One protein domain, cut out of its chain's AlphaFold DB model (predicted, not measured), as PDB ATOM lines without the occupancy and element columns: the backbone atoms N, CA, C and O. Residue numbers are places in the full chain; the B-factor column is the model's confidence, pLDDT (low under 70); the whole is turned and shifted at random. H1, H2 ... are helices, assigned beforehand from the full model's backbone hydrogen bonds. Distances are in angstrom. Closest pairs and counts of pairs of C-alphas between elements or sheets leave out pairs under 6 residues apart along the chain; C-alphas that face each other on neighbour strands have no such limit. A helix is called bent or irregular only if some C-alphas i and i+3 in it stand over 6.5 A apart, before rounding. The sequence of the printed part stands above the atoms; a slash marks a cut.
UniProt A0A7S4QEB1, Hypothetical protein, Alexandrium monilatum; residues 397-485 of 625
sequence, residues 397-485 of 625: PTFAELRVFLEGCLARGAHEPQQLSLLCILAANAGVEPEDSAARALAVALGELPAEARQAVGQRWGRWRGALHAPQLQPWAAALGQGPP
ATOM      1  N   PRO A 397     131.804 178.765  52.120       96.19
ATOM      2  CA  PRO A 397     131.364 177.918  51.014       96.19
ATOM      3  C   PRO A 397     129.871 177.607  51.105       96.19
ATOM      4  O   PRO A 397     129.291 177.564  52.190       96.19
ATOM      5  N   THR A 398     129.251 177.285  49.970       94.75
ATOM      6  CA  THR A 398     127.941 176.622  50.003       94.75
ATOM      7  C   THR A 398     128.080 175.182  50.513       94.75
ATOM      8  O   THR A 398     129.145 174.570  50.408       94.75
ATOM      9  N   PHE A 399     126.986 174.581  50.998       94.06
ATOM     10  CA  PHE A 399     126.976 173.170  51.419       94.06
ATOM     11  C   PHE A 399     127.512 172.215  50.338       94.06
ATOM     12  O   PHE A 399     128.200 171.242  50.647       94.06
ATOM     13  N   ALA A 400     127.205 172.489  49.065       94.12
ATOM     14  CA  ALA A 400     127.636 171.654  47.951       94.12
ATOM     15  C   ALA A 400     129.155 171.728  47.731       94.12
ATOM     16  O   ALA A 400     129.793 170.686  47.580       94.12
ATOM     17  N   GLU A 401     129.732 172.931  47.746       95.50
ATOM     18  CA  GLU A 401     131.180 173.115  47.595       95.50
ATOM     19  C   GLU A 401     131.965 172.610  48.787       95.50
ATOM     20  O   GLU A 401     132.988 171.959  48.594       95.50
ATOM     21  N   LEU A 402     131.478 172.868  50.006       96.50
ATOM     22  CA  LEU A 402     132.128 172.380  51.213       96.50
ATOM     23  C   LEU A 402     132.266 170.860  51.163       96.50
ATOM     24  O   LEU A 402     133.347 170.332  51.406       96.50
ATOM     25  N   ARG A 403     131.194 170.157  50.784       95.69
ATOM     26  CA  ARG A 403     131.222 168.701  50.629       95.69
ATOM     27  C   ARG A 403     132.291 168.258  49.629       95.69
ATOM     28  O   ARG A 403     133.107 167.407  49.964       95.69
ATOM     29  N   VAL A 404     132.311 168.853  48.432       94.88
ATOM     30  CA  VAL A 404     133.295 168.521  47.383       94.88
ATOM     31  C   VAL A 404     134.724 168.777  47.869       94.88
ATOM     32  O   VAL A 404     135.606 167.947  47.652       94.88
ATOM     33  N   PHE A 405     134.952 169.889  48.566       96.31
ATOM     34  CA  PHE A 405     136.249 170.236  49.134       96.31
ATOM     35  C   PHE A 405     136.707 169.216  50.190       96.31
ATOM     36  O   PHE A 405     137.836 168.723  50.127       96.31
ATOM     37  N   LEU A 406     135.833 168.876  51.146       95.94
ATOM     38  CA  LEU A 406     136.127 167.920  52.218       95.94
ATOM     39  C   LEU A 406     136.400 166.516  51.664       95.94
ATOM     40  O   LEU A 406     137.403 165.900  52.024       95.94
ATOM     41  N   GLU A 407     135.548 166.029  50.760       94.00
ATOM     42  CA  GLU A 407     135.719 164.729  50.102       94.00
ATOM     43  C   GLU A 407     137.018 164.682  49.286       94.00
ATOM     44  O   GLU A 407     137.768 163.711  49.389       94.00
ATOM     45  N   GLY A 408     137.332 165.752  48.544       92.75
ATOM     46  CA  GLY A 408     138.578 165.878  47.785       92.75
ATOM     47  C   GLY A 408     139.826 165.822  48.669       92.75
ATOM     48  O   GLY A 408     140.766 165.090  48.359       92.75
ATOM     49  N   CYS A 409     139.821 166.528  49.806       93.38
ATOM     50  CA  CYS A 409     140.923 166.487  50.771       93.38
ATOM     51  C   CYS A 409     141.115 165.079  51.354       93.38
ATOM     52  O   CYS A 409     142.233 164.558  51.379       93.38
ATOM     53  N   LEU A 410     140.031 164.451  51.817       92.69
ATOM     54  CA  LEU A 410     140.078 163.129  52.446       92.69
ATOM     55  C   LEU A 410     140.510 162.045  51.453       92.69
ATOM     56  O   LEU A 410     141.364 161.228  51.787       92.69
ATOM     57  N   ALA A 411     140.011 162.079  50.215       90.75
ATOM     58  CA  ALA A 411     140.396 161.130  49.169       90.75
ATOM     59  C   ALA A 411     141.900 161.174  48.833       90.75
ATOM     60  O   ALA A 411     142.466 160.174  48.395       90.75
ATOM     61  N   ARG A 412     142.566 162.312  49.067       86.25
ATOM     62  CA  ARG A 412     144.016 162.482  48.881       86.25
ATOM     63  C   ARG A 412     144.858 162.139  50.108       86.25
ATOM     64  O   ARG A 412     146.068 162.360  50.094       86.25
ATOM     65  N   GLY A 413     144.243 161.600  51.153       80.56
ATOM     66  CA  GLY A 413     144.954 161.166  52.343       80.56
ATOM     67  C   GLY A 413     145.123 162.252  53.401       80.56
ATOM     68  O   GLY A 413     146.066 162.167  54.186       80.56
ATOM     69  N   ALA A 414     144.238 163.260  53.451       79.88
ATOM     70  CA  ALA A 414     144.215 164.264  54.518       79.88
ATOM     71  C   ALA A 414     143.745 163.681  55.871       79.88
ATOM     72  O   ALA A 414     142.751 164.120  56.446       79.88
ATOM     73  N   HIS A 415     144.444 162.660  56.365       84.75
ATOM     74  CA  HIS A 415     144.119 161.925  57.588       84.75
ATOM     75  C   HIS A 415     145.023 162.300  58.761       84.75
ATOM     76  O   HIS A 415     144.824 161.814  59.877       84.75
ATOM     77  N   GLU A 416     146.022 163.161  58.546       90.50
ATOM     78  CA  GLU A 416     146.843 163.616  59.656       90.50
ATOM     79  C   GLU A 416     146.001 164.459  60.623       90.50
ATOM     80  O   GLU A 416     145.201 165.298  60.185       90.50
ATOM     81  N   PRO A 417     146.235 164.355  61.946       90.44
ATOM     82  CA  PRO A 417     145.512 165.156  62.932       90.44
ATOM     83  C   PRO A 417     145.604 166.669  62.681       90.44
ATOM     84  O   PRO A 417     144.778 167.428  63.173       90.44
ATOM     85  N   GLN A 418     146.617 167.136  61.938       91.00
ATOM     86  CA  GLN A 418     146.755 168.548  61.577       91.00
ATOM     87  C   GLN A 418     145.703 168.955  60.564       91.00
ATOM     88  O   GLN A 418     144.980 169.925  60.769       91.00
ATOM     89  N   GLN A 419     145.623 168.192  59.483       92.81
ATOM     90  CA  GLN A 419     144.737 168.464  58.367       92.81
ATOM     91  C   GLN A 419     143.290 168.324  58.829       92.81
ATOM     92  O   GLN A 419     142.514 169.257  58.659       92.81
ATOM     93  N   LEU A 420     142.965 167.245  59.549       94.44
ATOM     94  CA  LEU A 420     141.632 167.038  60.118       94.44
ATOM     95  C   LEU A 420     141.229 168.165  61.079       94.44
ATOM     96  O   LEU A 420     140.087 168.617  61.028       94.44
ATOM     97  N   SER A 421     142.158 168.688  61.894       94.50
ATOM     98  CA  SER A 421     141.863 169.837  62.763       94.50
ATOM     99  C   SER A 421     141.479 171.095  61.981       94.50
ATOM    100  O   SER A 421     140.543 171.782  62.384       94.50
ATOM    101  N   LEU A 422     142.150 171.357  60.852       95.00
ATOM    102  CA  LEU A 422     141.872 172.499  59.978       95.00
ATOM    103  C   LEU A 422     140.566 172.311  59.199       95.00
ATOM    104  O   LEU A 422     139.799 173.259  59.086       95.00
ATOM    105  N   LEU A 423     140.265 171.094  58.735       95.69
ATOM    106  CA  LEU A 423     138.992 170.789  58.074       95.69
ATOM    107  C   LEU A 423     137.796 170.969  59.025       95.69
ATOM    108  O   LEU A 423     136.752 171.451  58.593       95.69
ATOM    109  N   CYS A 424     137.953 170.652  60.318       95.31
ATOM    110  CA  CYS A 424     136.923 170.929  61.326       95.31
ATOM    111  C   CYS A 424     136.718 172.431  61.534       95.31
ATOM    112  O   CYS A 424     135.582 172.878  61.621       95.31
ATOM    113  N   ILE A 425     137.806 173.209  61.608       94.75
ATOM    114  CA  ILE A 425     137.727 174.672  61.734       94.75
ATOM    115  C   ILE A 425     137.046 175.269  60.503       94.75
ATOM    116  O   ILE A 425     136.174 176.114  60.650       94.75
ATOM    117  N   LEU A 426     137.398 174.802  59.304       96.00
ATOM    118  CA  LEU A 426     136.785 175.237  58.053       96.00
ATOM    119  C   LEU A 426     135.279 174.947  58.044       96.00
ATOM    120  O   LEU A 426     134.490 175.851  57.779       96.00
ATOM    121  N   ALA A 427     134.872 173.717  58.375       96.00
ATOM    122  CA  ALA A 427     133.459 173.342  58.440       96.00
ATOM    123  C   ALA A 427     132.702 174.133  59.520       96.00
ATOM    124  O   ALA A 427     131.610 174.631  59.254       96.00
ATOM    125  N   ALA A 428     133.308 174.321  60.697       94.81
ATOM    126  CA  ALA A 428     132.751 175.149  61.757       94.81
ATOM    127  C   ALA A 428     132.578 176.601  61.296       94.81
ATOM    128  O   ALA A 428     131.493 177.139  61.446       94.81
ATOM    129  N   ASN A 429     133.589 177.209  60.669       93.94
ATOM    130  CA  ASN A 429     133.513 178.574  60.144       93.94
ATOM    131  C   ASN A 429     132.486 178.724  59.013       93.94
ATOM    132  O   ASN A 429     131.877 179.782  58.891       93.94
ATOM    133  N   ALA A 430     132.236 177.660  58.245       94.38
ATOM    134  CA  ALA A 430     131.152 177.594  57.268       94.38
ATOM    135  C   ALA A 430     129.756 177.394  57.901       94.38
ATOM    136  O   ALA A 430     128.760 177.355  57.180       94.38
ATOM    137  N   GLY A 431     129.666 177.250  59.228       93.75
ATOM    138  CA  GLY A 431     128.421 177.001  59.953       93.75
ATOM    139  C   GLY A 431     127.861 175.589  59.784       93.75
ATOM    140  O   GLY A 431     126.655 175.410  59.922       93.75
ATOM    141  N   VAL A 432     128.712 174.609  59.468       94.81
ATOM    142  CA  VAL A 432     128.320 173.216  59.216       94.81
ATOM    143  C   VAL A 432     128.681 172.327  60.403       94.81
ATOM    144  O   VAL A 432     129.805 172.351  60.920       94.81
ATOM    145  N   GLU A 433     127.716 171.517  60.823       94.31
ATOM    146  CA  GLU A 433     127.831 170.605  61.956       94.31
ATOM    147  C   GLU A 433     128.239 169.188  61.505       94.31
ATOM    148  O   GLU A 433     128.037 168.814  60.349       94.31
ATOM    149  N   PRO A 434     128.794 168.342  62.395       92.69
ATOM    150  CA  PRO A 434     129.204 166.977  62.048       92.69
ATOM    151  C   PRO A 434     128.071 166.083  61.520       92.69
ATOM    152  O   PRO A 434     128.332 165.108  60.814       92.69
ATOM    153  N   GLU A 435     126.824 166.383  61.894       91.50
ATOM    154  CA  GLU A 435     125.635 165.631  61.483       91.50
ATOM    155  C   GLU A 435     125.189 165.973  60.055       91.50
ATOM    156  O   GLU A 435     124.506 165.172  59.404       91.50
ATOM    157  N   ASP A 436     125.611 167.130  59.541       94.06
ATOM    158  CA  ASP A 436     125.240 167.584  58.214       94.06
ATOM    159  C   ASP A 436     125.824 166.684  57.126       94.06
ATOM    160  O   ASP A 436     126.983 166.258  57.145       94.06
ATOM    161  N   SER A 437     125.020 166.457  56.087       92.38
ATOM    162  CA  SER A 437     125.418 165.632  54.941       92.38
ATOM    163  C   SER A 437     126.710 166.104  54.258       92.38
ATOM    164  O   SER A 437     127.450 165.273  53.735       92.38
ATOM    165  N   ALA A 438     127.012 167.407  54.297       90.81
ATOM    166  CA  ALA A 438     128.228 167.974  53.719       90.81
ATOM    167  C   ALA A 438     129.500 167.614  54.507       90.81
ATOM    168  O   ALA A 438     130.572 167.502  53.921       90.81
ATOM    169  N   ALA A 439     129.374 167.398  55.818       93.06
ATOM    170  CA  ALA A 439     130.464 167.120  56.750       93.06
ATOM    171  C   ALA A 439     130.619 165.627  57.084       93.06
ATOM    172  O   ALA A 439     131.588 165.230  57.736       93.06
ATOM    173  N   ARG A 440     129.698 164.776  56.619       93.06
ATOM    174  CA  ARG A 440     129.618 163.362  57.007       93.06
ATOM    175  C   ARG A 440     130.912 162.577  56.780       93.06
ATOM    176  O   ARG A 440     131.287 161.783  57.637       93.06
ATOM    177  N   ALA A 441     131.604 162.799  55.663       92.75
ATOM    178  CA  ALA A 441     132.879 162.133  55.382       92.75
ATOM    179  C   ALA A 441     133.963 162.501  56.414       92.75
ATOM    180  O   ALA A 441     134.699 161.633  56.883       92.75
ATOM    181  N   LEU A 442     134.016 163.774  56.817       95.50
ATOM    182  CA  LEU A 442     134.933 164.257  57.846       95.50
ATOM    183  C   LEU A 442     134.577 163.678  59.219       95.50
ATOM    184  O   LEU A 442     135.461 163.192  59.917       95.50
ATOM    185  N   ALA A 443     133.294 163.661  59.586       93.69
ATOM    186  CA  ALA A 443     132.838 163.075  60.846       93.69
ATOM    187  C   ALA A 443     133.202 161.581  60.965       93.69
ATOM    188  O   ALA A 443     133.670 161.141  62.016       93.69
ATOM    189  N   VAL A 444     133.058 160.812  59.877       92.50
ATOM    190  CA  VAL A 444     133.483 159.402  59.821       92.50
ATOM    191  C   VAL A 444     134.996 159.281  60.013       92.50
ATOM    192  O   VAL A 444     135.433 158.533  60.886       92.50
ATOM    193  N   ALA A 445     135.788 160.072  59.282       93.19
ATOM    194  CA  ALA A 445     137.246 160.057  59.403       93.19
ATOM    195  C   ALA A 445     137.722 160.375  60.833       93.19
ATOM    196  O   ALA A 445     138.669 159.762  61.320       93.19
ATOM    197  N   LEU A 446     137.053 161.297  61.535       92.62
ATOM    198  CA  LEU A 446     137.344 161.606  62.940       92.62
ATOM    199  C   LEU A 446     137.008 160.448  63.889       92.62
ATOM    200  O   LEU A 446     137.742 160.221  64.853       92.62
ATOM    201  N   GLY A 447     135.915 159.725  63.632       89.25
ATOM    202  CA  GLY A 447     135.490 158.575  64.435       89.25
ATOM    203  C   GLY A 447     136.435 157.374  64.331       89.25
ATOM    204  O   GLY A 447     136.576 156.619  65.292       89.25
ATOM    205  N   GLU A 448     137.123 157.230  63.199       90.94
ATOM    206  CA  GLU A 448     138.098 156.159  62.949       90.94
ATOM    207  C   GLU A 448     139.474 156.424  63.590       90.94
ATOM    208  O   GLU A 448     140.314 155.523  63.665       90.94
ATOM    209  N   LEU A 449     139.720 157.637  64.099       91.56
ATOM    210  CA  LEU A 449     141.001 157.994  64.703       91.56
ATOM    211  C   LEU A 449     141.232 157.319  66.073       91.56
ATOM    212  O   LEU A 449     140.348 157.317  66.947       91.56
ATOM    213  N   PRO A 450     142.473 156.870  66.354       92.44
ATOM    214  CA  PRO A 450     142.857 156.440  67.694       92.44
ATOM    215  C   PRO A 450     142.756 157.601  68.698       92.44
ATOM    216  O   PRO A 450     142.835 158.777  68.337       92.44
ATOM    217  N   ALA A 451     142.596 157.277  69.983       88.81
ATOM    218  CA  ALA A 451     142.366 158.271  71.037       88.81
ATOM    219  C   ALA A 451     143.466 159.350  71.108       88.81
ATOM    220  O   ALA A 451     143.158 160.531  71.263       88.81
ATOM    221  N   GLU A 452     144.734 158.966  70.922       90.19
ATOM    222  CA  GLU A 452     145.875 159.894  70.901       90.19
ATOM    223  C   GLU A 452     145.778 160.903  69.746       90.19
ATOM    224  O   GLU A 452     145.985 162.102  69.937       90.19
ATOM    225  N   ALA A 453     145.387 160.439  68.555       91.12
ATOM    226  CA  ALA A 453     145.189 161.297  67.391       91.12
ATOM    227  C   ALA A 453     144.006 162.254  67.594       91.12
ATOM    228  O   ALA A 453     144.124 163.442  67.289       91.12
ATOM    229  N   ARG A 454     142.897 161.781  68.183       90.06
ATOM    230  CA  ARG A 454     141.753 162.638  68.543       90.06
ATOM    231  C   ARG A 454     142.143 163.710  69.555       90.06
ATOM    232  O   ARG A 454     141.732 164.860  69.407       90.06
ATOM    233  N   GLN A 455     142.972 163.378  70.545       88.81
ATOM    234  CA  GLN A 455     143.510 164.361  71.486       88.81
ATOM    235  C   GLN A 455     144.390 165.399  70.774       88.81
ATOM    236  O   GLN A 455     144.260 166.596  71.040       88.81
ATOM    237  N   ALA A 456     145.238 164.965  69.836       91.06
ATOM    238  CA  ALA A 456     146.090 165.855  69.050       91.06
ATOM    239  C   ALA A 456     145.285 166.854  68.194       91.06
ATOM    240  O   ALA A 456     145.704 168.007  68.068       91.06
ATOM    241  N   VAL A 457     144.123 166.452  67.658       91.56
ATOM    242  CA  VAL A 457     143.191 167.361  66.959       91.56
ATOM    243  C   VAL A 457     142.716 168.475  67.903       91.56
ATOM    244  O   VAL A 457     142.917 169.652  67.608       91.56
ATOM    245  N   GLY A 458     142.172 168.127  69.074       88.38
ATOM    246  CA  GLY A 458     141.668 169.131  70.024       88.38
ATOM    247  C   GLY A 458     142.756 170.042  70.606       88.38
ATOM    248  O   GLY A 458     142.545 171.244  70.763       88.38
ATOM    249  N   GLN A 459     143.966 169.520  70.851       88.75
ATOM    250  CA  GLN A 459     145.103 170.349  71.281       88.75
ATOM    251  C   GLN A 459     145.478 171.413  70.242       88.75
ATOM    252  O   GLN A 459     145.911 172.507  70.614       88.75
ATOM    253  N   ARG A 460     145.327 171.112  68.946       88.88
ATOM    254  CA  ARG A 460     145.595 172.078  67.875       88.88
ATOM    255  C   ARG A 460     144.566 173.197  67.833       88.88
ATOM    256  O   ARG A 460     144.967 174.335  67.613       88.88
ATOM    257  N   TRP A 461     143.299 172.923  68.129       90.31
ATOM    258  CA  TRP A 461     142.281 173.973  68.222       90.31
ATOM    259  C   TRP A 461     142.622 175.022  69.286       90.31
ATOM    260  O   TRP A 461     142.513 176.212  69.020       90.31
ATOM    261  N   GLY A 462     143.167 174.617  70.439       82.44
ATOM    262  CA  GLY A 462     143.646 175.566  71.460       82.44
ATOM    263  C   GLY A 462     144.861 176.410  71.035       82.44
ATOM    264  O   GLY A 462     145.179 177.422  71.664       82.44
ATOM    265  N   ARG A 463     145.563 176.005  69.970       85.81
ATOM    266  CA  ARG A 463     146.686 176.745  69.374       85.81
ATOM    267  C   ARG A 463     146.281 177.552  68.145       85.81
ATOM    268  O   ARG A 463     147.131 178.281  67.637       85.81
ATOM    269  N   TRP A 464     145.035 177.440  67.682       85.88
ATOM    270  CA  TRP A 464     144.521 178.262  66.595       85.88
ATOM    271  C   TRP A 464     144.647 179.745  66.965       85.88
ATOM    272  O   TRP A 464     144.531 180.135  68.132       85.88
ATOM    273  N   ARG A 465     144.995 180.556  65.971       76.25
ATOM    274  CA  ARG A 465     145.201 182.005  66.108       76.25
ATOM    275  C   ARG A 465     144.365 182.807  65.111       76.25
ATOM    276  O   ARG A 465     144.429 184.027  65.151       76.25
ATOM    277  N   GLY A 466     143.640 182.134  64.219       78.25
ATOM    278  CA  GLY A 466     142.754 182.779  63.256       78.25
ATOM    279  C   GLY A 466     141.358 183.007  63.832       78.25
ATOM    280  O   GLY A 466     141.045 182.562  64.940       78.25
ATOM    281  N   ALA A 467     140.500 183.650  63.043       77.88
ATOM    282  CA  ALA A 467     139.095 183.801  63.387       77.88
ATOM    283  C   ALA A 467     138.410 182.426  63.496       77.88
ATOM    284  O   ALA A 467     138.689 181.496  62.729       77.88
ATOM    285  N   LEU A 468     137.556 182.281  64.505       83.44
ATOM    286  CA  LEU A 468     136.796 181.065  64.756       83.44
ATOM    287  C   LEU A 468     135.457 181.421  65.394       83.44
ATOM    288  O   LEU A 468     135.404 182.056  66.450       83.44
ATOM    289  N   HIS A 469     134.383 180.887  64.831       76.44
ATOM    290  CA  HIS A 469     133.086 180.878  65.491       76.44
ATOM    291  C   HIS A 469     133.070 179.825  66.612       76.44
ATOM    292  O   HIS A 469     132.640 178.688  66.427       76.44
ATOM    293  N   ALA A 470     133.546 180.195  67.806       73.44
ATOM    294  CA  ALA A 470     133.685 179.282  68.950       73.44
ATOM    295  C   ALA A 470     132.432 178.429  69.280       73.44
ATOM    296  O   ALA A 470     132.608 177.254  69.615       73.44
ATOM    297  N   PRO A 471     131.183 178.935  69.163       83.06
ATOM    298  CA  PRO A 471     129.986 178.111  69.352       83.06
ATOM    299  C   PRO A 471     129.870 176.969  68.336       83.06
ATOM    300  O   PRO A 471     129.449 175.874  68.695       83.06
ATOM    301  N   GLN A 472     130.298 177.197  67.092       84.25
ATOM    302  CA  GLN A 472     130.196 176.233  65.993       84.25
ATOM    303  C   GLN A 472     131.256 175.129  66.074       84.25
ATOM    304  O   GLN A 472     131.096 174.091  65.444       84.25
ATOM    305  N   LEU A 473     132.309 175.287  66.889       88.00
ATOM    306  CA  LEU A 473     133.295 174.225  67.125       88.00
ATOM    307  C   LEU A 473     132.853 173.225  68.217       88.00
ATOM    308  O   LEU A 473     133.412 172.135  68.322       88.00
ATOM    309  N   GLN A 474     131.840 173.559  69.027       88.44
ATOM    310  CA  GLN A 474     131.353 172.690  70.112       88.44
ATOM    311  C   GLN A 474     130.829 171.329  69.614       88.44
ATOM    312  O   GLN A 474     131.248 170.309  70.173       88.44
ATOM    313  N   PRO A 475     129.996 171.253  68.553       91.12
ATOM    314  CA  PRO A 475     129.542 169.970  68.011       91.12
ATOM    315  C   PRO A 475     130.708 169.102  67.516       91.12
ATOM    316  O   PRO A 475     130.728 167.891  67.727       91.12
ATOM    317  N   TRP A 476     131.735 169.724  66.931       91.62
ATOM    318  CA  TRP A 476     132.950 169.040  66.486       91.62
ATOM    319  C   TRP A 476     133.778 168.486  67.655       91.62
ATOM    320  O   TRP A 476     134.305 167.375  67.567       91.62
ATOM    321  N   ALA A 477     133.860 169.206  68.777       88.31
ATOM    322  CA  ALA A 477     134.502 168.704  69.995       88.31
ATOM    323  C   ALA A 477     133.766 167.492  70.582       88.31
ATOM    324  O   ALA A 477     134.406 166.500  70.949       88.31
ATOM    325  N   ALA A 478     132.430 167.538  70.589       87.38
ATOM    326  CA  ALA A 478     131.600 166.415  71.003       87.38
ATOM    327  C   ALA A 478     131.804 165.191  70.090       87.38
ATOM    328  O   ALA A 478     131.981 164.081  70.593       87.38
ATOM    329  N   ALA A 479     131.882 165.392  68.769       85.44
ATOM    330  CA  ALA A 479     132.145 164.325  67.798       85.44
ATOM    331  C   ALA A 479     133.519 163.647  67.990       85.44
ATOM    332  O   ALA A 479     133.659 162.450  67.745       85.44
ATOM    333  N   LEU A 480     134.529 164.365  68.498       84.69
ATOM    334  CA  LEU A 480     135.826 163.781  68.874       84.69
ATOM    335  C   LEU A 480     135.784 162.959  70.174       84.69
ATOM    336  O   LEU A 480     136.760 162.273  70.505       84.69
ATOM    337  N   GLY A 481     134.687 163.023  70.933       76.56
ATOM    338  CA  GLY A 481     134.603 162.479  72.288       76.56
ATOM    339  C   GLY A 481     135.414 163.285  73.306       76.56
ATOM    340  O   GLY A 481     135.817 162.737  74.331       76.56
ATOM    341  N   GLN A 482     135.690 164.564  73.022       63.72
ATOM    342  CA  GLN A 482     136.247 165.494  74.001       63.72
ATOM    343  C   GLN A 482     135.093 166.173  74.752       63.72
ATOM    344  O   GLN A 482     134.076 166.519  74.154       63.72
ATOM    345  N   GLY A 483     135.227 166.353  76.071       50.81
ATOM    346  CA  GLY A 483     134.312 167.224  76.819       50.81
ATOM    347  C   GLY A 483     134.336 168.651  76.245       50.81
ATOM    348  O   GLY A 483     135.301 168.992  75.555       50.81
ATOM    349  N   PRO A 484     133.311 169.486  76.503       46.34
ATOM    350  CA  PRO A 484     133.248 170.841  75.956       46.34
ATOM    351  C   PRO A 484     134.579 171.566  76.217       46.34
ATOM    352  O   PRO A 484     135.076 171.497  77.348       46.34
ATOM    353  N   PRO A 485     135.199 172.207  75.204       46.53
ATOM    354  CA  PRO A 485     136.471 172.884  75.383       46.53
ATOM    355  C   PRO A 485     136.324 173.885  76.523       46.53
ATOM    356  O   PRO A 485     135.426 174.730  76.513       46.53
TER     357      PRO A 485
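What this domain is: This is residues 397 to 485 of the 625 residues of the protein "Hypothetical protein" of Alexandrium monilatum (UniProt A0A7S4QEB1). H2 lies in the middle of a rounded helical body, with H1 running almost antiparallel to it on one side and H4 and H5 both crossing it steeply on the opposite side. H3 packs slantwise on a third side of H2, between H1 and H5. The 89 printed residues hold five named helices, in the order H1 to H5, and no named strand; the class is all helix. The whole is compact, with a radius of gyration of the C-alphas of 11.7 A and spans of 29 by 25 by 22 A.

Where its parts are: H2, residues 417 to 429, is 18.2 A long, and C-alpha 417 is at (145.512, 165.156, 62.932). H1, residues 399 to 411, is also 18.2 A long, beginning at C-alpha 399, (126.976, 173.170, 51.419). H3 is residues 440 to 447, 10.6 A. H4 is residues 451 to 461, 16.0 A. H5, residues 470 to 479, is 15.1 A long and ends at C-alpha 479, (132.145, 164.325, 67.798); it is irregular, but only just: C-alphas 472 and 475 are 6.6 A apart.

How they stand to each other: H2 touches H4 at a steep tilt of 51 degrees, the same way, the closest C-alphas being those of Ser 421 and Val 457, 5.0 A. With residues 424 to 429 alone it touches H5, closest at the C-alphas of Ala 428 and Gln 472, 5.1 A. H2 and H3 form a helical hairpin, closest at the C-alphas of Leu 420 and Leu 446, 7.5 A. H1 touches H3, closest at the C-alphas of Glu 407 and Ala 441, 6.5 A. H1 is apart from H4 and H5. In H1, H2, H3 and H4 every O i to N i+4 pair is within hydrogen-bond range; in H5 3 of 6 are.

The domain as a whole: The C-alphas of Thr 398 and Glu 452 are the farthest apart, 32.2 A. The printed part has no cut, and no link is long. The mean pLDDT of the printed part is 88.5; residues 482 to 485 are under 70.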